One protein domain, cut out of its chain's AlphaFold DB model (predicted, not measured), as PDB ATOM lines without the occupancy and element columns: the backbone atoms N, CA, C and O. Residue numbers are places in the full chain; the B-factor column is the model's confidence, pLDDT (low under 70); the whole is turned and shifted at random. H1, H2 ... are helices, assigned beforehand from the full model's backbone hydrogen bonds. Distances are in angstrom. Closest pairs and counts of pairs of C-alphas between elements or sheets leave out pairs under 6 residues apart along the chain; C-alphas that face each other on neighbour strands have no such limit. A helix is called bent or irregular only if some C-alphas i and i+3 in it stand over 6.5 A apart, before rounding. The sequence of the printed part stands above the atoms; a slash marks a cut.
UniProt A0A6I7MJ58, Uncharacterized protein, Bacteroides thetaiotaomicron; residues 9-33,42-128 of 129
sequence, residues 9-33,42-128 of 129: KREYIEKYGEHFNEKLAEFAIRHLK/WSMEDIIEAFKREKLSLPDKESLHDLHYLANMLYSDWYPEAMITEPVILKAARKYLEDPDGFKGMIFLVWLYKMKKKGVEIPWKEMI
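This is residues 9 to 33 and 42 to 128 of the 129 residues of an uncharacterized protein of Bacteroides thetaiotaomicron (UniProt A0A6I7MJ58). A cluster of crossed helices is built round one long helix, H4, which runs through the middle; H2 lies side by side with it, H5 and H3 pack on it at large angles, and H6 comes to it only near its own first end. The first and last helices, H1 and H7, pack on each other at one end of the longest axis, with H3 and H5 toward the other end. The printed part has 112 residues with seven named helices, H1 to H7 in chain order, and no named strand: the class is all helix. The whole is compact, with a radius of gyration of the C-alphas of 13.8 A, and spans 37 by 28 by 28 A.

H1, residues 9 to 16, touches H7, residues 124 to 128; their closest C-alphas, of Lys 9 and Trp 124, are 5.5 A apart. H2, residues 22 to 30, touches H4, residues 61 to 78, at a shallow tilt of 4 degrees, the same way; H4 touches H2 with residues 65 to 73 alone, and the closest C-alphas are those of Ala 25 and Tyr 69, 5.5 A apart. H2 is close to H7 but not clearly touching, with C-alphas 23 and 127 the closest at 5.7 A. H3, residues 44 to 53, stands about perpendicular to H4 at 87 degrees and touches its residues 65 to 71 alone, closest at the C-alphas of Met 44 and His 68, 5.9 A apart. H4 is the hub, touching four helices. H5, residues 86 to 97, touches H4 at a steep tilt of 54 degrees, opposite ways, with the C-alphas of Ala 71 and Ala 93 closest at 5.2 A. H3 and H5 only just touch, with 3 pairs of C-alphas within 8 A, the closest those of Phe 51 and Leu 90 at 7.4 A; on H5 residues 87 to 90 alone take part. H6, residues 106 to 118, only just touches H4, with 3 such pairs between residues 107 to 108 of H6 and 66 to 70 of H4; the closest C-alphas, of Asp 66 and Ile 107, are 6.9 A apart. H2 and H6 are near each other, while H1 and H6 are apart. Every O i to N i+4 pair is within hydrogen-bond range in H1, H2, H3, H5, H6 and H7; in H4 12 of 14 are.

H1 begins at C-alpha 9, (41.601, 1.145, 23.156). H2 measures 12.3 A from first to last C-alpha, H3 14.3 A, H5 16.6 A and H6 18.2 A. H4 measures 26.0 A, from C-alpha 61 at (25.621, -10.947, 29.316) to C-alpha 78; it is irregular, with C-alphas 62 and 65 7.4 A apart. H7, five residues, ends at C-alpha 128, (42.091, -6.969, 25.968).

The two C-alphas farthest apart, of Glu 11 and Glu 81, are 39.6 A apart. Residues 34 to 41, in the link from H2 to H3, are not printed, and C-alphas 33 and 42 are 13.5 A apart across the cut. Of the links that are printed whole, H1 to H2 and H6 to H7 are tight and the others short. The mean pLDDT of the printed part is 96.5, and no printed residue is under 70.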
ATOM      1  N   LYS A   9      42.936   0.689  22.762       94.12
ATOM      2  CA  LYS A   9      41.601   1.145  23.156       94.12
ATOM      3  C   LYS A   9      40.582   0.860  22.054       94.12
ATOM      4  O   LYS A   9      39.472   0.419  22.344       94.12
ATOM      5  N   ARG A  10      40.938   1.142  20.803       95.25
ATOM      6  CA  ARG A  10      40.080   0.837  19.657       95.25
ATOM      7  C   ARG A  10      39.821  -0.663  19.547       95.25
ATOM      8  O   ARG A  10      38.666  -1.049  19.426       95.25
ATOM      9  N   GLU A  11      40.859  -1.486  19.661       96.06
ATOM     10  CA  GLU A  11      40.734  -2.951  19.661       96.06
ATOM     11  C   GLU A  11      39.815  -3.454  20.790       96.06
ATOM     12  O   GLU A  11      38.975  -4.326  20.568       96.06
ATOM     13  N   TYR A  12      39.913  -2.863  21.988       96.81
ATOM     14  CA  TYR A  12      39.014  -3.169  23.101       96.81
ATOM     15  C   TYR A  12      37.551  -2.898  22.732       96.81
ATOM     16  O   TYR A  12      36.697  -3.766  22.913       96.81
ATOM     17  N   ILE A  13      37.265  -1.713  22.185       96.12
ATOM     18  CA  ILE A  13      35.905  -1.310  21.799       96.12
ATOM     19  C   ILE A  13      35.380  -2.175  20.645       96.12
ATOM     20  O   ILE A  13      34.210  -2.536  20.639       96.12
ATOM     21  N   GLU A  14      36.223  -2.555  19.685       95.75
ATOM     22  CA  GLU A  14      35.830  -3.464  18.599       95.75
ATOM     23  C   GLU A  14      35.469  -4.869  19.123       95.75
ATOM     24  O   GLU A  14      34.571  -5.511  18.579       95.75
ATOM     25  N   LYS A  15      36.123  -5.336  20.198       96.00
ATOM     26  CA  LYS A  15      35.909  -6.668  20.790       96.00
ATOM     27  C   LYS A  15      34.741  -6.731  21.779       96.00
ATOM     28  O   LYS A  15      34.006  -7.715  21.778       96.00
ATOM     29  N   TYR A  16      34.592  -5.722  22.636       96.38
ATOM     30  CA  TYR A  16      33.632  -5.728  23.751       96.38
ATOM     31  C   TYR A  16      32.521  -4.681  23.609       96.38
ATOM     32  O   TYR A  16      31.586  -4.657  24.406       96.38
ATOM     33  N   GLY A  17      32.600  -3.813  22.600       96.12
ATOM     34  CA  GLY A  17      31.772  -2.619  22.524       96.12
ATOM     35  C   GLY A  17      32.144  -1.599  23.601       96.12
ATOM     36  O   GLY A  17      33.220  -1.628  24.197       96.12
ATOM     37  N   GLU A  18      31.220  -0.685  23.870       97.06
ATOM     38  CA  GLU A  18      31.328   0.295  24.956       97.06
ATOM     39  C   GLU A  18      30.806  -0.296  26.274       97.06
ATOM     40  O   GLU A  18      29.993   0.310  26.966       97.06
ATOM     41  N   HIS A  19      31.253  -1.507  26.597       97.88
ATOM     42  CA  HIS A  19      30.906  -2.232  27.815       97.88
ATOM     43  C   HIS A  19      32.173  -2.579  28.584       97.88
ATOM     44  O   HIS A  19      33.256  -2.719  28.009       97.88
ATOM     45  N   PHE A  20      32.045  -2.737  29.897       98.38
ATOM     46  CA  PHE A  20      33.114  -3.341  30.673       98.38
ATOM     47  C   PHE A  20      33.208  -4.840  30.362       98.38
ATOM     48  O   PHE A  20      32.212  -5.553  30.279       98.38
ATOM     49  N   ASN A  21      34.431  -5.342  30.250       97.81
ATOM     50  CA  ASN A  21      34.748  -6.733  30.548       97.81
ATOM     51  C   ASN A  21      35.187  -6.852  32.016       97.81
ATOM     52  O   ASN A  21      35.367  -5.847  32.707       97.81
ATOM     53  N   GLU A  22      35.398  -8.081  32.480       97.31
ATOM     54  CA  GLU A  22      35.821  -8.375  33.851       97.31
ATOM     55  C   GLU A  22      37.053  -7.567  34.282       97.31
ATOM     56  O   GLU A  22      36.993  -6.806  35.247       97.31
ATOM     57  N   LYS A  23      38.144  -7.638  33.509       97.75
ATOM     58  CA  LYS A  23      39.405  -6.953  33.829       97.75
ATOM     59  C   LYS A  23      39.245  -5.440  33.961       97.75
ATOM     60  O   LYS A  23      39.793  -4.839  34.888       97.75
ATOM     61  N   LEU A  24      38.503  -4.817  33.044       98.38
ATOM     62  CA  LEU A  24      38.286  -3.376  33.076       98.38
ATOM     63  C   LEU A  24      37.354  -2.972  34.220       98.38
ATOM     64  O   LEU A  24      37.598  -1.943  34.849       98.38
ATOM     65  N   ALA A  25      36.321  -3.769  34.516       98.44
ATOM     66  CA  ALA A  25      35.455  -3.532  35.668       98.44
ATOM     67  C   ALA A  25      36.262  -3.597  36.965       98.44
ATOM     68  O   ALA A  25      36.220  -2.656  37.753       98.44
ATOM     69  N   GLU A  26      37.082  -4.629  37.161       98.25
ATOM     70  CA  GLU A  26      37.963  -4.717  38.326       98.25
ATOM     71  C   GLU A  26      38.930  -3.534  38.418       98.25
ATOM     72  O   GLU A  26      39.105  -2.949  39.489       98.25
ATOM     73  N   PHE A  27      39.554  -3.158  37.297       98.19
ATOM     74  CA  PHE A  27      40.416  -1.982  37.240       98.19
ATOM     75  C   PHE A  27      39.651  -0.730  37.680       98.19
ATOM     76  O   PHE A  27      40.127   0.003  38.547       98.19
ATOM     77  N   ALA A  28      38.450  -0.505  37.147       98.44
ATOM     78  CA  ALA A  28      37.606   0.629  37.497       98.44
ATOM     79  C   ALA A  28      37.208   0.623  38.983       98.44
ATOM     80  O   ALA A  28      37.299   1.654  39.648       98.44
ATOM     81  N   ILE A  29      36.829  -0.539  39.516       98.62
ATOM     82  CA  ILE A  29      36.388  -0.745  40.900       98.62
ATOM     83  C   ILE A  29      37.528  -0.484  41.897       98.62
ATOM     84  O   ILE A  29      37.311   0.135  42.945       98.62
ATOM     85  N   ARG A  30      38.763  -0.877  41.557       96.94
ATOM     86  CA  ARG A  30      39.966  -0.572  42.353       96.94
ATOM     87  C   ARG A  30      40.262   0.931  42.449       96.94
ATOM     88  O   ARG A  30      40.898   1.354  43.407       96.94
ATOM     89  N   HIS A  31      39.779   1.739  41.500       96.00
ATOM     90  CA  HIS A  31      39.945   3.201  41.496       96.00
ATOM     91  C   HIS A  31      38.818   3.961  42.212       96.00
ATOM     92  O   HIS A  31      38.848   5.195  42.282       96.00
ATOM     93  N   LEU A  32      37.811   3.256  42.730       97.38
ATOM     94  CA  LEU A  32      36.773   3.858  43.559       97.38
ATOM     95  C   LEU A  32      37.316   4.152  44.961       97.38
ATOM     96  O   LEU A  32      38.202   3.450  45.449       97.38
ATOM     97  N   LYS A  33      36.774   5.176  45.619       97.19
ATOM     98  CA  LYS A  33      37.073   5.518  47.013       97.19
ATOM     99  C   LYS A  33      35.754   5.651  47.754       97.19
ATOM    100  O   LYS A  33      35.005   6.574  47.456       97.19
ATOM    101  N   TRP A  42      32.349  -5.574  46.081       98.06
ATOM    102  CA  TRP A  42      31.741  -6.841  45.668       98.06
ATOM    103  C   TRP A  42      32.460  -7.411  44.451       98.06
ATOM    104  O   TRP A  42      32.724  -6.669  43.495       98.06
ATOM    105  N   SER A  43      32.719  -8.719  44.456       97.88
ATOM    106  CA  SER A  43      33.044  -9.472  43.242       97.88
ATOM    107  C   SER A  43      31.802  -9.631  42.353       97.88
ATOM    108  O   SER A  43      30.686  -9.279  42.744       97.88
ATOM    109  N   MET A  44      31.971 -10.150  41.134       96.56
ATOM    110  CA  MET A  44      30.814 -10.441  40.282       96.56
ATOM    111  C   MET A  44      29.949 -11.560  40.888       96.56
ATOM    112  O   MET A  44      28.721 -11.502  40.819       96.56
ATOM    113  N   GLU A  45      30.572 -12.550  41.524       97.25
ATOM    114  CA  GLU A  45      29.905 -13.644  42.234       97.25
ATOM    115  C   GLU A  45      29.050 -13.111  43.384       97.25
ATOM    116  O   GLU A  45      27.872 -13.460  43.461       97.25
ATOM    117  N   ASP A  46      29.591 -12.196  44.200       97.38
ATOM    118  CA  ASP A  46      28.839 -11.545  45.282       97.38
ATOM    119  C   ASP A  46      27.570 -10.861  44.743       97.38
ATOM    120  O   ASP A  46      26.480 -10.999  45.308       97.38
ATOM    121  N   ILE A  47      27.690 -10.148  43.613       97.31
ATOM    122  CA  ILE A  47      26.560  -9.482  42.950       97.31
ATOM    123  C   ILE A  47      25.532 -10.507  42.458       97.31
ATOM    124  O   ILE A  47      24.336 -10.325  42.690       97.31
ATOM    125  N   ILE A  48      25.962 -11.592  41.805       96.69
ATOM    126  CA  ILE A  48      25.063 -12.645  41.304       96.69
ATOM    127  C   ILE A  48      24.300 -13.306  42.456       96.69
ATOM    128  O   ILE A  48      23.080 -13.483  42.376       96.69
ATOM    129  N   GLU A  49      24.995 -13.653  43.538       97.44
ATOM    130  CA  GLU A  49      24.383 -14.265  44.716       97.44
ATOM    131  C   GLU A  49      23.387 -13.322  45.393       97.44
ATOM    132  O   GLU A  49      22.278 -13.738  45.753       97.44
ATOM    133  N   ALA A  50      23.736 -12.040  45.511       96.19
ATOM    134  CA  ALA A  50      22.848 -11.036  46.068       96.19
ATOM    135  C   ALA A  50      21.604 -10.822  45.189       96.19
ATOM    136  O   ALA A  50      20.487 -10.814  45.705       96.19
ATOM    137  N   PHE A  51      21.752 -10.752  43.863       96.44
ATOM    138  CA  PHE A  51      20.617 -10.664  42.937       96.44
ATOM    139  C   PHE A  51      19.682 -11.869  43.060       96.44
ATOM    140  O   PHE A  51      18.462 -11.703  43.125       96.44
ATOM    141  N   LYS A  52      20.239 -13.080  43.166       96.38
ATOM    142  CA  LYS A  52      19.460 -14.305  43.376       96.38
ATOM    143  C   LYS A  52      18.694 -14.269  44.700       96.38
ATOM    144  O   LYS A  52      17.508 -14.600  44.720       96.38
ATOM    145  N   ARG A  53      19.345 -13.854  45.794       96.12
ATOM    146  CA  ARG A  53      18.726 -13.717  47.125       96.12
ATOM    147  C   ARG A  53      17.570 -12.716  47.111       96.12
ATOM    148  O   ARG A  53      16.505 -13.006  47.652       96.12
ATOM    149  N   GLU A  54      17.756 -11.590  46.430       94.19
ATOM    150  CA  GLU A  54      16.763 -10.518  46.298       94.19
ATOM    151  C   GLU A  54      15.712 -10.779  45.202       94.19
ATOM    152  O   GLU A  54      14.817  -9.956  44.997       94.19
ATOM    153  N   LYS A  55      15.791 -11.923  44.501       95.19
ATOM    154  CA  LYS A  55      14.913 -12.305  43.379       95.19
ATOM    155  C   LYS A  55      14.881 -11.255  42.257       95.19
ATOM    156  O   LYS A  55      13.840 -11.016  41.648       95.19
ATOM    157  N   LEU A  56      16.025 -10.627  41.991       93.00
ATOM    158  CA  LEU A  56      16.221  -9.672  40.902       93.00
ATOM    159  C   LEU A  56      16.712 -10.390  39.642       93.00
ATOM    160  O   LEU A  56      17.477 -11.352  39.721       93.00
ATOM    161  N   SER A  57      16.303  -9.906  38.469       94.00
ATOM    162  CA  SER A  57      16.829 -10.395  37.194       94.00
ATOM    163  C   SER A  57      18.178  -9.750  36.878       94.00
ATOM    164  O   SER A  57      18.347  -8.528  36.958       94.00
ATOM    165  N   LEU A  58      19.137 -10.587  36.485       96.56
ATOM    166  CA  LEU A  58      20.395 -10.126  35.907       96.56
ATOM    167  C   LEU A  58      20.141  -9.490  34.526       96.56
ATOM    168  O   LEU A  58      19.168  -9.860  33.861       96.56
ATOM    169  N   PRO A  59      20.972  -8.522  34.104       95.56
ATOM    170  CA  PRO A  59      20.937  -7.978  32.754       95.56
ATOM    171  C   PRO A  59      21.502  -8.981  31.738       95.56
ATOM    172  O   PRO A  59      21.984 -10.059  32.098       95.56
ATOM    173  N   ASP A  60      21.480  -8.592  30.465       94.62
ATOM    174  CA  ASP A  60      22.134  -9.342  29.396       94.62
ATOM    175  C   ASP A  60      23.639  -9.494  29.649       94.62
ATOM    176  O   ASP A  60      24.273  -8.672  30.318       94.62
ATOM    177  N   LYS A  61      24.225 -10.552  29.075       93.75
ATOM    178  CA  LYS A  61      25.621 -10.947  29.316       93.75
ATOM    179  C   LYS A  61      26.620  -9.805  29.082       93.75
ATOM    180  O   LYS A  61      27.563  -9.671  29.854       93.75
ATOM    181  N   GLU A  62      26.404  -8.999  28.045       93.00
ATOM    182  CA  GLU A  62      27.267  -7.863  27.683       93.00
ATOM    183  C   GLU A  62      27.296  -6.773  28.767       93.00
ATOM    184  O   GLU A  62      28.300  -6.089  28.916       93.00
ATOM    185  N   SER A  63      26.239  -6.653  29.576       96.19
ATOM    186  CA  SER A  63      26.099  -5.613  30.602       96.19
ATOM    187  C   SER A  63      26.305  -6.118  32.033       96.19
ATOM    188  O   SER A  63      26.114  -5.363  32.990       96.19
ATOM    189  N   LEU A  64      26.704  -7.381  32.220       97.12
ATOM    190  CA  LEU A  64      26.968  -7.935  33.555       97.12
ATOM    191  C   LEU A  64      28.087  -7.176  34.277       97.12
ATOM    192  O   LEU A  64      27.950  -6.846  35.452       97.12
ATOM    193  N   HIS A  65      29.166  -6.844  33.573       98.19
ATOM    194  CA  HIS A  65      30.281  -6.108  34.169       98.19
ATOM    195  C   HIS A  65      30.016  -4.598  34.269       98.19
ATOM    196  O   HIS A  65      30.572  -3.940  35.148       98.19
ATOM    197  N   ASP A  66      29.100  -4.049  33.461       98.50
ATOM    198  CA  ASP A  66      28.585  -2.692  33.687       98.50
ATOM    199  C   ASP A  66      27.821  -2.627  35.014       98.50
ATOM    200  O   ASP A  66      28.021  -1.704  35.806       98.50
ATOM    201  N   LEU A  67      26.980  -3.635  35.285       98.38
ATOM    202  CA  LEU A  67      26.279  -3.775  36.559       98.38
ATOM    203  C   LEU A  67      27.264  -3.943  37.723       98.38
ATOM    204  O   LEU A  67      27.079  -3.315  38.766       98.38
ATOM    205  N   HIS A  68      28.309  -4.756  37.546       98.62
ATOM    206  CA  HIS A  68      29.361  -4.966  38.549       98.62
ATOM    207  C   HIS A  68      30.031  -3.655  38.958       98.62
ATOM    208  O   HIS A  68      30.133  -3.347  40.151       98.62
ATOM    209  N   TYR A  69      30.432  -2.855  37.966       98.75
ATOM    210  CA  TYR A  69      30.993  -1.532  38.200       98.75
ATOM    211  C   TYR A  69      29.968  -0.590  38.845       98.75
ATOM    212  O   TYR A  69      30.290   0.053  39.843       98.75
ATOM    213  N   LEU A  70      28.733  -0.523  38.332       98.44
ATOM    214  CA  LEU A  70      27.691   0.363  38.862       98.44
ATOM    215  C   LEU A  70      27.355   0.077  40.324       98.44
ATOM    216  O   LEU A  70      27.248   1.017  41.104       98.44
ATOM    217  N   ALA A  71      27.195  -1.190  40.707       98.50
ATOM    218  CA  ALA A  71      26.878  -1.558  42.083       98.50
ATOM    219  C   ALA A  71      27.976  -1.094  43.050       98.50
ATOM    220  O   ALA A  71      27.685  -0.468  44.069       98.50
ATOM    221  N   ASN A  72      29.241  -1.328  42.690       98.75
ATOM    222  CA  ASN A  72      30.382  -0.865  43.474       98.75
ATOM    223  C   ASN A  72      30.514   0.665  43.472       98.75
ATOM    224  O   ASN A  72      30.828   1.241  44.507       98.75
ATOM    225  N   MET A  73      30.256   1.337  42.347       98.56
ATOM    226  CA  MET A  73      30.292   2.800  42.248       98.56
ATOM    227  C   MET A  73      29.210   3.446  43.113       98.56
ATOM    228  O   MET A  73      29.513   4.355  43.879       98.56
ATOM    229  N   LEU A  74      27.975   2.940  43.061       98.38
ATOM    230  CA  LEU A  74      26.882   3.439  43.890       98.38
ATOM    231  C   LEU A  74      27.124   3.174  45.377       98.38
ATOM    232  O   LEU A  74      26.859   4.056  46.185       98.38
ATOM    233  N   TYR A  75      27.679   2.014  45.742       98.50
ATOM    234  CA  TYR A  75      28.146   1.795  47.112       98.50
ATOM    235  C   TYR A  75      29.187   2.847  47.500       98.50
ATOM    236  O   TYR A  75      29.026   3.543  48.496       98.50
ATOM    237  N   SER A  76      30.227   2.999  46.679       98.12
ATOM    238  CA  SER A  76      31.353   3.882  46.966       98.12
ATOM    239  C   SER A  76      30.931   5.337  47.155       98.12
ATOM    240  O   SER A  76      31.402   5.979  48.088       98.12
ATOM    241  N   ASP A  77      30.032   5.836  46.304       97.81
ATOM    242  CA  ASP A  77      29.645   7.246  46.267       97.81
ATOM    243  C   ASP A  77      28.452   7.575  47.199       97.81
ATOM    244  O   ASP A  77      28.335   8.723  47.629       97.81
ATOM    245  N   TRP A  78      27.560   6.616  47.511       98.00
ATOM    246  CA  TRP A  78      26.257   6.897  48.156       98.00
ATOM    247  C   TRP A  78      25.987   6.145  49.470       98.00
ATOM    248  O   TRP A  78      25.087   6.555  50.213       98.00
ATOM    249  N   TYR A  79      26.705   5.057  49.772       97.19
ATOM    250  CA  TYR A  79      26.559   4.332  51.042       97.19
ATOM    251  C   TYR A  79      27.424   4.968  52.146       97.19
ATOM    252  O   TYR A  79      28.562   5.340  51.870       97.19
ATOM    253  N   PRO A  80      26.955   5.044  53.407       95.81
ATOM    254  CA  PRO A  80      25.630   4.651  53.891       95.81
ATOM    255  C   PRO A  80      24.594   5.779  53.873       95.81
ATOM    256  O   PRO A  80      23.445   5.525  54.209       95.81
ATOM    257  N   GLU A  81      24.963   7.020  53.549       94.31
ATOM    258  CA  GLU A  81      24.104   8.181  53.828       94.31
ATOM    259  C   GLU A  81      22.840   8.237  52.962       94.31
ATOM    260  O   GLU A  81      21.737   8.412  53.478       94.31
ATOM    261  N   ALA A  82      22.987   8.083  51.645       96.12
ATOM    262  CA  ALA A  82      21.880   8.214  50.699       96.12
ATOM    263  C   ALA A  82      21.303   6.854  50.280       96.12
ATOM    264  O   ALA A  82      20.102   6.733  50.034       96.12
ATOM    265  N   MET A  83      22.141   5.817  50.226       96.25
ATOM    266  CA  MET A  83      21.714   4.437  50.009       96.25
ATOM    267  C   MET A  83      22.097   3.596  51.223       96.25
ATOM    268  O   MET A  83      23.240   3.192  51.365       96.25
ATOM    269  N   ILE A  84      21.127   3.338  52.098       94.56
ATOM    270  CA  ILE A  84      21.373   2.820  53.455       94.56
ATOM    271  C   ILE A  84      21.524   1.291  53.549       94.56
ATOM    272  O   ILE A  84      21.926   0.777  54.591       94.56
ATOM    273  N   THR A  85      21.182   0.533  52.500       94.69
ATOM    274  CA  THR A  85      21.276  -0.939  52.498       94.69
ATOM    275  C   THR A  85      21.735  -1.492  51.151       94.69
ATOM    276  O   THR A  85      21.449  -0.917  50.100       94.69
ATOM    277  N   GLU A  86      22.392  -2.655  51.171       92.06
ATOM    278  CA  GLU A  86      22.860  -3.324  49.949       92.06
ATOM    279  C   GLU A  86      21.730  -3.593  48.939       92.06
ATOM    280  O   GLU A  86      21.905  -3.260  47.767       92.06
ATOM    281  N   PRO A  87      20.536  -4.098  49.330       94.69
ATOM    282  CA  PRO A  87      19.461  -4.325  48.367       94.69
ATOM    283  C   PRO A  87      18.979  -3.050  47.668       94.69
ATOM    284  O   PRO A  87      18.560  -3.116  46.511       94.69
ATOM    285  N   VAL A  88      19.028  -1.887  48.336       97.00
ATOM    286  CA  VAL A  88      18.705  -0.594  47.708       97.00
ATOM    287  C   VAL A  88      19.738  -0.254  46.638       97.00
ATOM    288  O   VAL A  88      19.352   0.103  45.526       97.00
ATOM    289  N   ILE A  89      21.026  -0.442  46.930       97.81
ATOM    290  CA  ILE A  89      22.128  -0.179  45.992       97.81
ATOM    291  C   ILE A  89      22.026  -1.085  44.764       97.81
ATOM    292  O   ILE A  89      22.095  -0.605  43.636       97.81
ATOM    293  N   LEU A  90      21.800  -2.388  44.957       96.56
ATOM    294  CA  LEU A  90      21.703  -3.358  43.860       96.56
ATOM    295  C   LEU A  90      20.501  -3.079  42.946       96.56
ATOM    296  O   LEU A  90      20.623  -3.124  41.720       96.56
ATOM    297  N   LYS A  91      19.348  -2.721  43.526       96.88
ATOM    298  CA  LYS A  91      18.165  -2.294  42.762       96.88
ATOM    299  C   LYS A  91      18.429  -0.992  42.009       96.88
ATOM    300  O   LYS A  91      18.043  -0.888  40.847       96.88
ATOM    301  N   ALA A  92      19.098  -0.026  42.640       97.62
ATOM    302  CA  ALA A  92      19.460   1.238  42.007       97.62
ATOM    303  C   ALA A  92      20.442   1.032  40.846       97.62
ATOM    304  O   ALA A  92      20.215   1.574  39.772       97.62
ATOM    305  N   ALA A  93      21.465   0.188  41.009       97.69
ATOM    306  CA  ALA A  93      22.402  -0.162  39.941       97.69
ATOM    307  C   ALA A  93      21.675  -0.800  38.751       97.69
ATOM    308  O   ALA A  93      21.897  -0.411  37.605       97.69
ATOM    309  N   ARG A  94      20.741  -1.725  39.022       96.81
ATOM    310  CA  ARG A  94      19.923  -2.335  37.971       96.81
ATOM    311  C   ARG A  94      19.066  -1.304  37.243       96.81
ATOM    312  O   ARG A  94      18.987  -1.366  36.024       96.81
ATOM    313  N   LYS A  95      18.453  -0.369  37.975       96.25
ATOM    314  CA  LYS A  95      17.628   0.698  37.393       96.25
ATOM    315  C   LYS A  95      18.433   1.723  36.610       96.25
ATOM    316  O   LYS A  95      17.975   2.124  35.553       96.25
ATOM    317  N   TYR A  96      19.627   2.081  37.077       97.00
ATOM    318  CA  TYR A  96      20.547   2.942  36.335       97.00
ATOM    319  C   TYR A  96      20.898   2.293  34.990       97.00
ATOM    320  O   TYR A  96      20.840   2.937  33.949       97.00
ATOM    321  N   LEU A  97      21.219   0.998  34.985       95.88
ATOM    322  CA  LEU A  97      21.544   0.276  33.755       95.88
ATOM    323  C   LEU A  97      20.391   0.264  32.729       95.88
ATOM    324  O   LEU A  97      20.647   0.178  31.534       95.88
ATOM    325  N   GLU A  98      19.140   0.355  33.189       93.75
ATOM    326  CA  GLU A  98      17.920   0.386  32.363       93.75
ATOM    327  C   GLU A  98      17.373   1.799  32.136       93.75
ATOM    328  O   GLU A  98      16.214   1.935  31.742       93.75
ATOM    329  N   ASP A  99      18.152   2.839  32.443       95.62
ATOM    330  CA  ASP A  99      17.692   4.223  32.353       95.62
ATOM    331  C   ASP A  99      17.155   4.521  30.937       95.62
ATOM    332  O   ASP A  99      17.928   4.455  29.974       95.62
ATOM    333  N   PRO A 100      15.848   4.824  30.777       94.81
ATOM    334  CA  PRO A 100      15.251   5.084  29.469       94.81
ATOM    335  C   PRO A 100      15.777   6.367  28.817       94.81
ATOM    336  O   PRO A 100      15.702   6.484  27.595       94.81
ATOM    337  N   ASP A 101      16.312   7.303  29.608       96.12
ATOM    338  CA  ASP A 101      16.975   8.515  29.116       96.12
ATOM    339  C   ASP A 101      18.466   8.266  28.805       96.12
ATOM    340  O   ASP A 101      19.169   9.126  28.264       96.12
ATOM    341  N   GLY A 102      18.954   7.069  29.135       93.25
ATOM    342  CA  GLY A 102      20.290   6.604  28.829       93.25
ATOM    343  C   GLY A 102      20.498   6.254  27.356       93.25
ATOM    344  O   GLY A 102      19.585   6.194  26.535       93.25
ATOM    345  N   PHE A 103      21.751   5.973  27.014       93.56
ATOM    346  CA  PHE A 103      22.140   5.480  25.694       93.56
ATOM    347  C   PHE A 103      23.129   4.319  25.824       93.56
ATOM    348  O   PHE A 103      23.780   4.149  26.861       93.56
ATOM    349  N   LYS A 104      23.246   3.501  24.767       90.56
ATOM    350  CA  LYS A 104      24.182   2.366  24.742       90.56
ATOM    351  C   LYS A 104      25.599   2.859  25.055       90.56
ATOM    352  O   LYS A 104      26.033   3.858  24.497       90.56
ATOM    353  N   GLY A 105      26.282   2.181  25.975       94.75
ATOM    354  CA  GLY A 105      27.648   2.522  26.376       94.75
ATOM    355  C   GLY A 105      27.789   3.703  27.340       94.75
ATOM    356  O   GLY A 105      28.904   4.035  27.741       94.75
ATOM    357  N   MET A 106      26.687   4.331  27.772       96.81
ATOM    358  CA  MET A 106      26.715   5.514  28.642       96.81
ATOM    359  C   MET A 106      27.586   5.323  29.894       96.81
ATOM    360  O   MET A 106      28.407   6.182  30.205       96.81
ATOM    361  N   ILE A 107      27.436   4.206  30.610       97.81
ATOM    362  CA  ILE A 107      28.160   3.948  31.868       97.81
ATOM    363  C   ILE A 107      29.674   3.901  31.618       97.81
ATOM    364  O   ILE A 107      30.441   4.580  32.309       97.81
ATOM    365  N   PHE A 108      30.092   3.150  30.596       98.19
ATOM    366  CA  PHE A 108      31.481   3.038  30.161       98.19
ATOM    367  C   PHE A 108      32.048   4.398  29.745       98.19
ATOM    368  O   PHE A 108      33.110   4.804  30.217       98.19
ATOM    369  N   LEU A 109      31.327   5.142  28.903       97.69
ATOM    370  CA  LEU A 109      31.774   6.434  28.381       97.69
ATOM    371  C   LEU A 109      31.890   7.495  29.480       97.69
ATOM    372  O   LEU A 109      32.868   8.248  29.512       97.69
ATOM    373  N   VAL A 110      30.938   7.532  30.416       97.69
ATOM    374  CA  VAL A 110      30.990   8.421  31.582       97.69
ATOM    375  C   VAL A 110      32.183   8.073  32.471       97.69
ATOM    376  O   VAL A 110      32.923   8.972  32.879       97.69
ATOM    377  N   TRP A 111      32.418   6.789  32.757       98.25
ATOM    378  CA  TRP A 111      33.593   6.362  33.519       98.25
ATOM    379  C   TRP A 111      34.901   6.735  32.811       98.25
ATOM    380  O   TRP A 111      35.786   7.345  33.417       98.25
ATOM    381  N   LEU A 112      35.002   6.455  31.515       97.50
ATOM    382  CA  LEU A 112      36.170   6.766  30.702       97.50
ATOM    383  C   LEU A 112      36.465   8.274  30.686       97.50
ATOM    384  O   LEU A 112      37.619   8.696  30.817       97.50
ATOM    385  N   TYR A 113      35.424   9.103  30.590       97.44
ATOM    386  CA  TYR A 113      35.544  10.552  30.720       97.44
ATOM    387  C   TYR A 113      36.063  10.962  32.106       97.44
ATOM    388  O   TYR A 113      36.971  11.796  32.193       97.44
ATOM    389  N   LYS A 114      35.553  10.353  33.188       96.81
ATOM    390  CA  LYS A 114      36.049  10.588  34.557       96.81
ATOM    391  C   LYS A 114      37.535  10.228  34.683       96.81
ATOM    392  O   LYS A 114      38.286  11.029  35.236       96.81
ATOM    393  N   MET A 115      37.978   9.085  34.153       96.88
ATOM    394  CA  MET A 115      39.394   8.676  34.192       96.88
ATOM    395  C   MET A 115      40.286   9.671  33.449       96.88
ATOM    396  O   MET A 115      41.263  10.160  34.016       96.88
ATOM    397  N   LYS A 116      39.879  10.086  32.240       95.69
ATOM    398  CA  LYS A 116      40.580  11.126  31.472       95.69
ATOM    399  C   LYS A 116      40.698  12.436  32.255       95.69
ATOM    400  O   LYS A 116      41.761  13.047  32.264       95.69
ATOM    401  N   LYS A 117      39.625  12.879  32.917       97.31
ATOM    402  CA  LYS A 117      39.638  14.112  33.725       97.31
ATOM    403  C   LYS A 117      40.505  14.006  34.976       97.31
ATOM    404  O   LYS A 117      41.075  15.013  35.380       97.31
ATOM    405  N   LYS A 118      40.625  12.812  35.555       95.44
ATOM    406  CA  LYS A 118      41.512  12.529  36.692       95.44
ATOM    407  C   LYS A 118      42.970  12.283  36.281       95.44
ATOM    408  O   LYS A 118      43.810  12.147  37.161       95.44
ATOM    409  N   GLY A 119      43.272  12.215  34.982       95.75
ATOM    410  CA  GLY A 119      44.608  11.874  34.487       95.75
ATOM    411  C   GLY A 119      45.005  10.419  34.754       95.75
ATOM    412  O   GLY A 119      46.192  10.118  34.795       95.75
ATOM    413  N   VAL A 120      44.029   9.527  34.958       95.44
ATOM    414  CA  VAL A 120      44.283   8.093  35.144       95.44
ATOM    415  C   VAL A 120      44.493   7.456  33.776       95.44
ATOM    416  O   VAL A 120      43.600   7.488  32.924       95.44
ATOM    417  N   GLU A 121      45.674   6.883  33.571       94.88
ATOM    418  CA  GLU A 121      45.990   6.110  32.376       94.88
ATOM    419  C   GLU A 121      45.417   4.695  32.502       94.88
ATOM    420  O   GLU A 121      45.600   4.019  33.514       94.88
ATOM    421  N   ILE A 122      44.687   4.259  31.476       96.38
ATOM    422  CA  ILE A 122      44.109   2.916  31.419       96.38
ATOM    423  C   ILE A 122      45.081   2.037  30.625       96.38
ATOM    424  O   ILE A 122      45.351   2.358  29.462       96.38
ATOM    425  N   PRO A 123      45.582   0.927  31.194       96.00
ATOM    426  CA  PRO A 123      46.498   0.023  30.506       96.00
ATOM    427  C   PRO A 123      45.740  -0.860  29.502       96.00
ATOM    428  O   PRO A 123      45.597  -2.062  29.690       96.00
ATOM    429  N   TRP A 124      45.223  -0.261  28.420       96.00
ATOM    430  CA  TRP A 124      44.294  -0.898  27.470       96.00
ATOM    431  C   TRP A 124      44.754  -2.253  26.937       96.00
ATOM    432  O   TRP A 124      43.927  -3.143  26.774       96.00
ATOM    433  N   LYS A 125      46.060  -2.426  26.715       94.94
ATOM    434  CA  LYS A 125      46.637  -3.700  26.278       94.94
ATOM    435  C   LYS A 125      46.287  -4.844  27.239       94.94
ATOM    436  O   LYS A 125      45.777  -5.871  26.818       94.94
ATOM    437  N   GLU A 126      46.469  -4.621  28.539       95.94
ATOM    438  CA  GLU A 126      46.187  -5.614  29.585       95.94
ATOM    439  C   GLU A 126      44.688  -5.901  29.743       95.94
ATOM    440  O   GLU A 126      44.306  -6.937  30.291       95.94
ATOM    441  N   MET A 127      43.837  -4.980  29.280       95.81
ATOM    442  CA  MET A 127      42.383  -5.102  29.360       95.81
ATOM    443  C   MET A 127      41.805  -5.965  28.228       95.81
ATOM    444  O   MET A 127      40.670  -6.417  28.356       95.81
ATOM    445  N   ILE A 128      42.540  -6.178  27.130       91.38
ATOM    446  CA  ILE A 128      42.091  -6.969  25.968       91.38
ATOM    447  C   ILE A 128      42.481  -8.442  26.075       91.38
ATOM    448  O   ILE A 128      41.702  -9.304  25.641       91.38
TER     449      ILE A 128